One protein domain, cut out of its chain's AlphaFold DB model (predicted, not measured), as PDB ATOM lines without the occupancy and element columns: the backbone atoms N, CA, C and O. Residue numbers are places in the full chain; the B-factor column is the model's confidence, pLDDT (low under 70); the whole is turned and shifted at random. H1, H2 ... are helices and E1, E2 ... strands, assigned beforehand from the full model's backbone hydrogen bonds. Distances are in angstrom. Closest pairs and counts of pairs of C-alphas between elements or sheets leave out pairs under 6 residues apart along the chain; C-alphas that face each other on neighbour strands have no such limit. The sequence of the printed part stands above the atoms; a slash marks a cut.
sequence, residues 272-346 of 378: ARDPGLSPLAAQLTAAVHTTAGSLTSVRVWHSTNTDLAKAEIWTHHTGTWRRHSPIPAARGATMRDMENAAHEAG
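What this domain is: This is residues 272 to 346 of the 378 residues of the protein "HAD superfamily hydrolase (TIGR01484 family)" of Myceligenerans xiligouense (UniProt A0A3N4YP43). A strongly twisted sheet of three strands, E1, E2 and E3, makes a wall with helix H1 over one face and its other face bare of named helices. A second helix, H2, packs on the first part of H1 and is not on the sheet. The printed part has 75 residues with two named helices and three named strands, in the order H1, E1, E2, E3, H2; the sheet's order is E1, E2, E3, antiparallel throughout, and the class is mixed, helices and strands. The whole is compact, with a radius of gyration of the C-alphas of 11.9 A, and flat, spanning 33 by 31 by 17 A.

Where its parts are: Begin at Ala 272 and go on to C-alpha 279 at (81.172, 67.421, 88.055), where H1 starts; it takes in residues 279 to 290 and is 16.5 A long. E1 follows at residues 297 to 301, 12.7 A. E2, residues 312 to 317, starts at C-alpha 312 at (84.253, 76.795, 77.406) and measures 16.2 A. After a tight link comes E3, residues 320 to 326, 18.2 A. H2, residues 335 to 344, is 14.3 A long and ends at C-alpha 344 at (78.408, 59.954, 81.250).

How they stand to each other: Look first at the sheet, a meander, each strand the antiparallel neighbour of the one before. In the hairpin of E1 and E2, directions at 157 degrees, N 299 and O 314 are within hydrogen-bond range at 2.8 A. In the hairpin of E2 and E3, at 158 degrees, N 322 and O 315 are within range at 2.8 A. The sheet is only just strongly twisted, with C-alphas up to 4.0 A off its best plane. H1 is on the sheet at a height of 8.4 A, two layers with the helix on one face; it lies over E2 and runs along the strands, at 23 degrees to E2 on the local plane. Its closest C-alphas to E2 are those of Val 288 and Thr 315, 7.0 A apart. H1 touches H2 with residues 280 to 284 alone, the closest C-alphas being those of Ala 281 and Ala 341, 4.2 A apart. Their lines stand at a steep tilt of 60 degrees, the same way. H2 is apart from E1 and E2. In H1 and H2 every O i to N i+4 pair is within hydrogen-bond range.

The domain as a whole: The two farthest C-alphas, those of Gly 293 and Asn 305, are 33.2 A apart. The printed part has no cut, and no link is long. The mean pLDDT of the printed part is 74.7; look for values under 70 at residues 292 to 294, 302 to 310 and 325 to 333.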
ATOM      1  N   ALA A 272      70.899  67.090  85.821       84.06
ATOM      2  CA  ALA A 272      72.273  67.544  86.013       84.06
ATOM      3  C   ALA A 272      72.760  67.415  87.470       84.06
ATOM      4  O   ALA A 272      73.906  67.731  87.761       84.06
ATOM      5  N   ARG A 273      71.892  66.979  88.393       87.50
ATOM      6  CA  ARG A 273      72.200  66.764  89.817       87.50
ATOM      7  C   ARG A 273      72.218  65.283  90.197       87.50
ATOM      8  O   ARG A 273      72.103  64.959  91.377       87.50
ATOM      9  N   ASP A 274      72.297  64.392  89.212       87.44
ATOM     10  CA  ASP A 274      72.453  62.963  89.465       87.44
ATOM     11  C   ASP A 274      73.795  62.718  90.190       87.44
ATOM     12  O   ASP A 274      74.845  63.090  89.661       87.44
ATOM     13  N   PRO A 275      73.791  62.114  91.395       86.06
ATOM     14  CA  PRO A 275      75.010  61.858  92.161       86.06
ATOM     15  C   PRO A 275      75.973  60.867  91.485       86.06
ATOM     16  O   PRO A 275      77.106  60.728  91.940       86.06
ATOM     17  N   GLY A 276      75.538  60.161  90.436       87.44
ATOM     18  CA  GLY A 276      76.383  59.299  89.614       87.44
ATOM     19  C   GLY A 276      77.214  60.040  88.561       87.44
ATOM     20  O   GLY A 276      78.125  59.435  88.000       87.44
ATOM     21  N   LEU A 277      76.927  61.318  88.287       86.56
ATOM     22  CA  LEU A 277      77.673  62.115  87.310       86.56
ATOM     23  C   LEU A 277      78.936  62.714  87.932       86.56
ATOM     24  O   LEU A 277      78.914  63.245  89.045       86.56
ATOM     25  N   SER A 278      80.034  62.717  87.173       87.38
ATOM     26  CA  SER A 278      81.168  63.582  87.501       87.38
ATOM     27  C   SER A 278      80.764  65.068  87.432       87.38
ATOM     28  O   SER A 278      79.844  65.420  86.688       87.38
ATOM     29  N   PRO A 279      81.462  65.985  88.135       84.31
ATOM     30  CA  PRO A 279      81.172  67.421  88.055       84.31
ATOM     31  C   PRO A 279      81.178  67.963  86.619       84.31
ATOM     32  O   PRO A 279      80.332  68.774  86.249       84.31
ATOM     33  N   LEU A 280      82.091  67.465  85.777       82.50
ATOM     34  CA  LEU A 280      82.162  67.843  84.369       82.50
ATOM     35  C   LEU A 280      80.952  67.324  83.576       82.50
ATOM     36  O   LEU A 280      80.387  68.063  82.769       82.50
ATOM     37  N   ALA A 281      80.516  66.086  83.830       86.50
ATOM     38  CA  ALA A 281      79.329  65.517  83.195       86.50
ATOM     39  C   ALA A 281      78.048  66.233  83.641       86.50
ATOM     40  O   ALA A 281      77.175  66.501  82.816       86.50
ATOM     41  N   ALA A 282      77.954  66.617  84.916       88.44
ATOM     42  CA  ALA A 282      76.870  67.437  85.448       88.44
ATOM     43  C   ALA A 282      76.800  68.807  84.750       88.44
ATOM     44  O   ALA A 282      75.725  69.220  84.313       88.44
ATOM     45  N   GLN A 283      77.940  69.479  84.555       85.50
ATOM     46  CA  GLN A 283      78.006  70.755  83.828       85.50
ATOM     47  C   GLN A 283      77.584  70.612  82.360       85.50
ATOM     48  O   GLN A 283      76.750  71.384  81.887       85.50
ATOM     49  N   LEU A 284      78.092  69.598  81.647       85.31
ATOM     50  CA  LEU A 284      77.666  69.302  80.270       85.31
ATOM     51  C   LEU A 284      76.162  69.023  80.198       85.31
ATOM     52  O   LEU A 284      75.462  69.559  79.338       85.31
ATOM     53  N   THR A 285      75.661  68.218  81.134       87.25
ATOM     54  CA  THR A 285      74.243  67.878  81.245       87.25
ATOM     55  C   THR A 285      73.400  69.129  81.472       87.25
ATOM     56  O   THR A 285      72.383  69.292  80.800       87.25
ATOM     57  N   ALA A 286      73.816  70.028  82.369       87.75
ATOM     58  CA  ALA A 286      73.128  71.291  82.618       87.75
ATOM     59  C   ALA A 286      73.076  72.159  81.354       87.75
ATOM     60  O   ALA A 286      71.983  72.545  80.948       87.75
ATOM     61  N   ALA A 287      74.222  72.377  80.702       84.81
ATOM     62  CA  ALA A 287      74.339  73.192  79.492       84.81
ATOM     63  C   ALA A 287      73.453  72.682  78.348       84.81
ATOM     64  O   ALA A 287      72.764  73.453  77.671       84.81
ATOM     65  N   VAL A 288      73.430  71.364  78.141       83.44
ATOM     66  CA  VAL A 288      72.588  70.737  77.118       83.44
ATOM     67  C   VAL A 288      71.107  70.860  77.466       83.44
ATOM     68  O   VAL A 288      70.319  71.236  76.603       83.44
ATOM     69  N   HIS A 289      70.718  70.605  78.717       83.38
ATOM     70  CA  HIS A 289      69.308  70.624  79.120       83.38
ATOM     71  C   HIS A 289      68.698  72.026  79.189       83.38
ATOM     72  O   HIS A 289      67.487  72.162  79.008       83.38
ATOM     73  N   THR A 290      69.489  73.065  79.464       81.25
ATOM     74  CA  THR A 290      68.993  74.452  79.443       81.25
ATOM     75  C   THR A 290      68.998  75.068  78.049       81.25
ATOM     76  O   THR A 290      68.370  76.106  77.825       81.25
ATOM     77  N   THR A 291      69.630  74.409  77.077       74.81
ATOM     78  CA  THR A 291      69.494  74.772  75.670       74.81
ATOM     79  C   THR A 291      68.104  74.353  75.190       74.81
ATOM     80  O   THR A 291      67.830  73.175  74.989       74.81
ATOM     81  N   ALA A 292      67.198  75.321  75.034       63.34
ATOM     82  CA  ALA A 292      65.870  75.074  74.473       63.34
ATOM     83  C   ALA A 292      65.974  74.406  73.087       63.34
ATOM     84  O   ALA A 292      66.903  74.700  72.348       63.34
ATOM     85  N   GLY A 293      65.011  73.552  72.724       63.75
ATOM     86  CA  GLY A 293      64.860  73.006  71.367       63.75
ATOM     87  C   GLY A 293      65.844  71.898  70.965       63.75
ATOM     88  O   GLY A 293      66.469  71.247  71.798       63.75
ATOM     89  N   SER A 294      65.939  71.626  69.659       65.81
ATOM     90  CA  SER A 294      66.845  70.606  69.117       65.81
ATOM     91  C   SER A 294      68.266  71.160  69.052       65.81
ATOM     92  O   SER A 294      68.645  71.816  68.080       65.81
ATOM     93  N   LEU A 295      69.044  70.910  70.104       75.25
ATOM     94  CA  LEU A 295      70.493  71.092  70.101       75.25
ATOM     95  C   LEU A 295      71.089  70.440  68.844       75.25
ATOM     96  O   LEU A 295      70.872  69.258  68.589       75.25
ATOM     97  N   THR A 296      71.841  71.212  68.062       70.75
ATOM     98  CA  THR A 296      72.439  70.713  66.805       70.75
ATOM     99  C   THR A 296      73.917  70.372  66.947       70.75
ATOM    100  O   THR A 296      74.410  69.497  66.243       70.75
ATOM    101  N   SER A 297      74.635  71.040  67.854       73.94
ATOM    102  CA  SER A 297      76.031  70.719  68.157       73.94
ATOM    103  C   SER A 297      76.470  71.298  69.497       73.94
ATOM    104  O   SER A 297      76.062  72.407  69.850       73.94
ATOM    105  N   VAL A 298      77.371  70.591  70.179       76.94
ATOM    106  CA  VAL A 298      78.160  71.105  71.308       76.94
ATOM    107  C   VAL A 298      79.595  71.299  70.830       76.94
ATOM    108  O   VAL A 298      80.153  70.423  70.171       76.94
ATOM    109  N   ARG A 299      80.198  72.444  71.141       74.50
ATOM    110  CA  ARG A 299      81.630  72.689  70.958       74.50
ATOM    111  C   ARG A 299      82.262  72.955  72.304       74.50
ATOM    112  O   ARG A 299      81.699  73.673  73.119       74.50
ATOM    113  N   VAL A 300      83.452  72.409  72.498       73.12
ATOM    114  CA  VAL A 300      84.307  72.771  73.621       73.12
ATOM    115  C   VAL A 300      85.456  73.573  73.045       73.12
ATOM    116  O   VAL A 300      86.247  73.051  72.260       73.12
ATOM    117  N   TRP A 301      85.508  74.857  73.377       71.69
ATOM    118  CA  TRP A 301      86.676  75.675  73.085       71.69
ATOM    119  C   TRP A 301      87.681  75.480  74.209       71.69
ATOM    120  O   TRP A 301      87.279  75.402  75.361       71.69
ATOM    121  N   HIS A 302      88.972  75.417  73.914       68.38
ATOM    122  CA  HIS A 302      90.009  75.437  74.939       68.38
ATOM    123  C   HIS A 302      91.145  76.355  74.496       68.38
ATOM    124  O   HIS A 302      91.365  76.568  73.303       68.38
ATOM    125  N   SER A 303      91.866  76.929  75.459       62.69
ATOM    126  CA  SER A 303      93.059  77.719  75.142       62.69
ATOM    127  C   SER A 303      94.127  76.848  74.462       62.69
ATOM    128  O   SER A 303      94.095  75.624  74.570       62.69
ATOM    129  N   THR A 304      95.093  77.456  73.771       53.88
ATOM    130  CA  THR A 304      96.190  76.735  73.087       53.88
ATOM    131  C   THR A 304      97.109  75.955  74.030       53.88
ATOM    132  O   THR A 304      97.962  75.200  73.566       53.88
ATOM    133  N   ASN A 305      96.955  76.126  75.343       53.91
ATOM    134  CA  ASN A 305      97.650  75.322  76.332       53.91
ATOM    135  C   ASN A 305      96.953  73.962  76.484       53.91
ATOM    136  O   ASN A 305      95.740  73.860  76.332       53.91
ATOM    137  N   THR A 306      97.689  72.911  76.835       54.59
ATOM    138  CA  THR A 306      97.134  71.551  77.007       54.59
ATOM    139  C   THR A 306      96.197  71.398  78.221       54.59
ATOM    140  O   THR A 306      95.825  70.280  78.560       54.59
ATOM    141  N   ASP A 307      95.850  72.499  78.891       58.03
ATOM    142  CA  ASP A 307      95.060  72.561  80.121       58.03
ATOM    143  C   ASP A 307      93.639  73.067  79.817       58.03
ATOM    144  O   ASP A 307      93.459  74.161  79.266       58.03
ATOM    145  N   LEU A 308      92.624  72.276  80.185       64.00
ATOM    146  CA  LEU A 308      91.210  72.642  80.046       64.00
ATOM    147  C   LEU A 308      90.736  73.654  81.103       64.00
ATOM    148  O   LEU A 308      89.566  74.023  81.087       64.00
ATOM    149  N   ALA A 309      91.610  74.173  81.970       57.59
ATOM    150  CA  ALA A 309      91.266  75.173  82.990       57.59
ATOM    151  C   ALA A 309      90.626  76.478  82.458       57.59
ATOM    152  O   ALA A 309      90.142  77.289  83.244       57.59
ATOM    153  N   LYS A 310      90.642  76.710  81.138       61.69
ATOM    154  CA  LYS A 310      89.958  77.829  80.458       61.69
ATOM    155  C   LYS A 310      89.043  77.358  79.329       61.69
ATOM    156  O   LYS A 310      88.815  78.090  78.368       61.69
ATOM    157  N   ALA A 311      88.629  76.098  79.369       70.12
ATOM    158  CA  ALA A 311      87.762  75.559  78.346       70.12
ATOM    159  C   ALA A 311      86.339  76.098  78.516       70.12
ATOM    160  O   ALA A 311      85.911  76.369  79.628       70.12
ATOM    161  N   GLU A 312      85.610  76.259  77.424       74.38
ATOM    162  CA  GLU A 312      84.253  76.795  77.406       74.38
ATOM    163  C   GLU A 312      83.342  75.835  76.664       74.38
ATOM    164  O   GLU A 312      83.719  75.305  75.615       74.38
ATOM    165  N   ILE A 313      82.130  75.650  77.177       77.31
ATOM    166  CA  ILE A 313      81.113  74.836  76.519       77.31
ATOM    167  C   ILE A 313      80.226  75.767  75.704       77.31
ATOM    168  O   ILE A 313      79.686  76.743  76.206       77.31
ATOM    169  N   TRP A 314      80.041  75.449  74.436       80.00
ATOM    170  CA  TRP A 314      79.198  76.194  73.521       80.00
ATOM    171  C   TRP A 314      78.132  75.268  72.959       80.00
ATOM    172  O   TRP A 314      78.443  74.196  72.441       80.00
ATOM    173  N   THR A 315      76.876  75.686  73.006       81.25
ATOM    174  CA  THR A 315      75.753  74.935  72.428       81.25
ATOM    175  C   THR A 315      75.156  75.708  71.266       81.25
ATOM    176  O   THR A 315      74.858  76.896  71.395       81.25
ATOM    177  N   HIS A 316      74.945  75.041  70.134       79.19
ATOM    178  CA  HIS A 316      74.306  75.635  68.964       79.19
ATOM    179  C   HIS A 316      72.826  75.267  68.891       79.19
ATOM    180  O   HIS A 316      72.466  74.087  68.779       79.19
ATOM    181  N   HIS A 317      71.979  76.291  68.888       73.94
ATOM    182  CA  HIS A 317      70.532  76.159  68.804       73.94
ATOM    183  C   HIS A 317      69.953  77.151  67.792       73.94
ATOM    184  O   HIS A 317      70.220  78.348  67.873       73.94
ATOM    185  N   THR A 318      69.165  76.643  66.834       76.31
ATOM    186  CA  THR A 318      68.419  77.444  65.836       76.31
ATOM    187  C   THR A 318      69.238  78.565  65.181       76.31
ATOM    188  O   THR A 318      68.751  79.677  65.013       76.31
ATOM    189  N   GLY A 319      70.498  78.293  64.824       76.19
ATOM    190  CA  GLY A 319      71.381  79.273  64.174       76.19
ATOM    191  C   GLY A 319      72.103  80.234  65.125       76.19
ATOM    192  O   GLY A 319      72.790  81.140  64.664       76.19
ATOM    193  N   THR A 320      71.965  80.067  66.442       77.44
ATOM    194  CA  THR A 320      72.646  80.882  67.455       77.44
ATOM    195  C   THR A 320      73.522  80.007  68.341       77.44
ATOM    196  O   THR A 320      73.091  78.982  68.873       77.44
ATOM    197  N   TRP A 321      74.772  80.424  68.516       80.88
ATOM    198  CA  TRP A 321      75.674  79.837  69.496       80.88
ATOM    199  C   TRP A 321      75.446  80.488  70.854       80.88
ATOM    200  O   TRP A 321      75.501  81.709  70.975       80.88
ATOM    201  N   ARG A 322      75.205  79.665  71.873       78.00
ATOM    202  CA  ARG A 322      75.190  80.088  73.270       78.00
ATOM    203  C   ARG A 322      76.482  79.640  73.929       78.00
ATOM    204  O   ARG A 322      76.809  78.453  73.893       78.00
ATOM    205  N   ARG A 323      77.204  80.602  74.494       79.12
ATOM    206  CA  ARG A 323      78.346  80.356  75.370       79.12
ATOM    207  C   ARG A 323      77.796  79.976  76.733       79.12
ATOM    208  O   ARG A 323      77.075  80.762  77.339       79.12
ATOM    209  N   HIS A 324      78.146  78.799  77.211       76.19
ATOM    210  CA  HIS A 324      78.081  78.491  78.629       76.19
ATOM    211  C   HIS A 324      79.402  78.927  79.244       76.19
ATOM    212  O   HIS A 324      80.429  79.000  78.565       76.19
ATOM    213  N   SER A 325      79.354  79.276  80.522       63.66
ATOM    214  CA  SER A 325      80.523  79.683  81.296       63.66
ATOM    215  C   SER A 325      81.757  78.791  81.041       63.66
ATOM    216  O   SER A 325      81.589  77.608  80.730       63.66
ATOM    217  N   PRO A 326      82.989  79.308  81.255       59.72
ATOM    218  CA  PRO A 326      84.178  78.464  81.344       59.72
ATOM    219  C   PRO A 326      83.915  77.260  82.246       59.72
ATOM    220  O   PRO A 326      83.108  77.399  83.160       59.72
ATOM    221  N   ILE A 327      84.593  76.138  82.008       60.84
ATOM    222  CA  ILE A 327      84.637  74.924  82.828       60.84
ATOM    223  C   ILE A 327      85.613  75.206  83.988       60.84
ATOM    224  O   ILE A 327      86.817  74.975  83.836       60.84
ATOM    225  N   PRO A 328      85.173  75.766  85.132       49.91
ATOM    226  CA  PRO A 328      86.086  76.387  86.088       49.91
ATOM    227  C   PRO A 328      86.677  75.388  87.096       49.91
ATOM    228  O   PRO A 328      87.638  75.730  87.785       49.91
ATOM    229  N   ALA A 329      86.207  74.135  87.126       49.56
ATOM    230  CA  ALA A 329      86.764  73.074  87.972       49.56
ATOM    231  C   ALA A 329      87.828  72.204  87.286       49.56
ATOM    232  O   ALA A 329      88.430  71.339  87.924       49.56
ATOM    233  N   ALA A 330      88.124  72.429  86.007       49.56
ATOM    234  CA  ALA A 330      89.074  71.626  85.242       49.56
ATOM    235  C   ALA A 330      90.550  71.957  85.542       49.56
ATOM    236  O   ALA A 330      91.363  72.006  84.622       49.56
ATOM    237  N   ARG A 331      90.947  72.158  86.809       52.06
ATOM    238  CA  ARG A 331      92.381  72.160  87.154       52.06
ATOM    239  C   ARG A 331      92.951  70.772  86.863       52.06
ATOM    240  O   ARG A 331      92.828  69.868  87.684       52.06
ATOM    241  N   GLY A 332      93.576  70.619  85.699       57.12
ATOM    242  CA  GLY A 332      94.155  69.354  85.259       57.12
ATOM    243  C   GLY A 332      93.180  68.395  84.573       57.12
ATOM    244  O   GLY A 332      93.525  67.222  84.447       57.12
ATOM    245  N   ALA A 333      92.007  68.856  84.118       69.62
ATOM    246  CA  ALA A 333      91.183  68.020  83.245       69.62
ATOM    247  C   ALA A 333      91.789  67.959  81.837       69.62
ATOM    248  O   ALA A 333      92.325  68.935  81.306       69.62
ATOM    249  N   THR A 334      91.686  66.789  81.227       74.69
ATOM    250  CA  THR A 334      92.222  66.453  79.913       74.69
ATOM    251  C   THR A 334      91.097  66.304  78.891       74.69
ATOM    252  O   THR A 334      89.933  66.115  79.241       74.69
ATOM    253  N   MET A 335      91.436  66.297  77.598       76.12
ATOM    254  CA  MET A 335      90.469  65.954  76.543       76.12
ATOM    255  C   MET A 335      89.787  64.598  76.779       76.12
ATOM    256  O   MET A 335      88.620  64.433  76.441       76.12
ATOM    257  N   ARG A 336      90.483  63.644  77.410       78.00
ATOM    258  CA  ARG A 336      89.904  62.348  77.772       78.00
ATOM    259  C   ARG A 336      88.844  62.475  78.866       78.00
ATOM    260  O   ARG A 336      87.843  61.772  78.812       78.00
ATOM    261  N   ASP A 337      89.040  63.372  79.827       80.50
ATOM    262  CA  ASP A 337      88.044  63.636  80.868       80.50
ATOM    263  C   ASP A 337      86.782  64.259  80.265       80.50
ATOM    264  O   ASP A 337      85.679  63.878  80.638       80.50
ATOM    265  N   MET A 338      86.939  65.134  79.264       79.81
ATOM    266  CA  MET A 338      85.817  65.679  78.494       79.81
ATOM    267  C   MET A 338      85.055  64.594  77.718       79.81
ATOM    268  O   MET A 338      83.829  64.548  77.773       79.81
ATOM    269  N   GLU A 339      85.761  63.697  77.025       79.69
ATOM    270  CA  GLU A 339      85.135  62.570  76.315       79.69
ATOM    271  C   GLU A 339      84.378  61.637  77.272       79.69
ATOM    272  O   GLU A 339      83.253  61.230  76.976       79.69
ATOM    273  N   ASN A 340      84.969  61.323  78.431       84.75
ATOM    274  CA  ASN A 340      84.326  60.507  79.463       84.75
ATOM    275  C   ASN A 340      83.078  61.203  80.022       84.75
ATOM    276  O   ASN A 340      82.017  60.592  80.083       84.75
ATOM    277  N   ALA A 341      83.185  62.488  80.365       86.50
ATOM    278  CA  ALA A 341      82.082  63.267  80.912       86.50
ATOM    279  C   ALA A 341      80.923  63.416  79.920       86.50
ATOM    280  O   ALA A 341      79.757  63.354  80.303       86.50
ATOM    281  N   ALA A 342      81.225  63.576  78.631       82.44
ATOM    282  CA  ALA A 342      80.204  63.586  77.597       82.44
ATOM    283  C   ALA A 342      79.510  62.223  77.479       82.44
ATOM    284  O   ALA A 342      78.288  62.176  77.366       82.44
ATOM    285  N   HIS A 343      80.260  61.121  77.581       85.44
ATOM    286  CA  HIS A 343      79.678  59.782  77.597       85.44
ATOM    287  C   HIS A 343      78.778  59.547  78.822       85.44
ATOM    288  O   HIS A 343      77.670  59.038  78.664       85.44
ATOM    289  N   GLU A 344      79.213  59.968  80.016       87.06
ATOM    290  CA  GLU A 344      78.408  59.954  81.250       87.06
ATOM    291  C   GLU A 344      77.113  60.765  81.093       87.06
ATOM    292  O   GLU A 344      76.045  60.312  81.495       87.06
ATOM    293  N   ALA A 345      77.192  61.931  80.445       82.94
ATOM    294  CA  ALA A 345      76.049  62.791  80.138       82.94
ATOM    295  C   ALA A 345      75.152  62.259  78.998       82.94
ATOM    296  O   ALA A 345      74.173  62.912  78.631       82.94
ATOM    297  N   GLY A 346      75.476  61.102  78.405       84.12
ATOM    298  CA  GLY A 346      74.730  60.521  77.285       84.12
ATOM    299  C   GLY A 346      74.862  61.303  75.973       84.12
ATOM    300  O   GLY A 346      73.980  61.223  75.119       84.12
TER     301      GLY A 346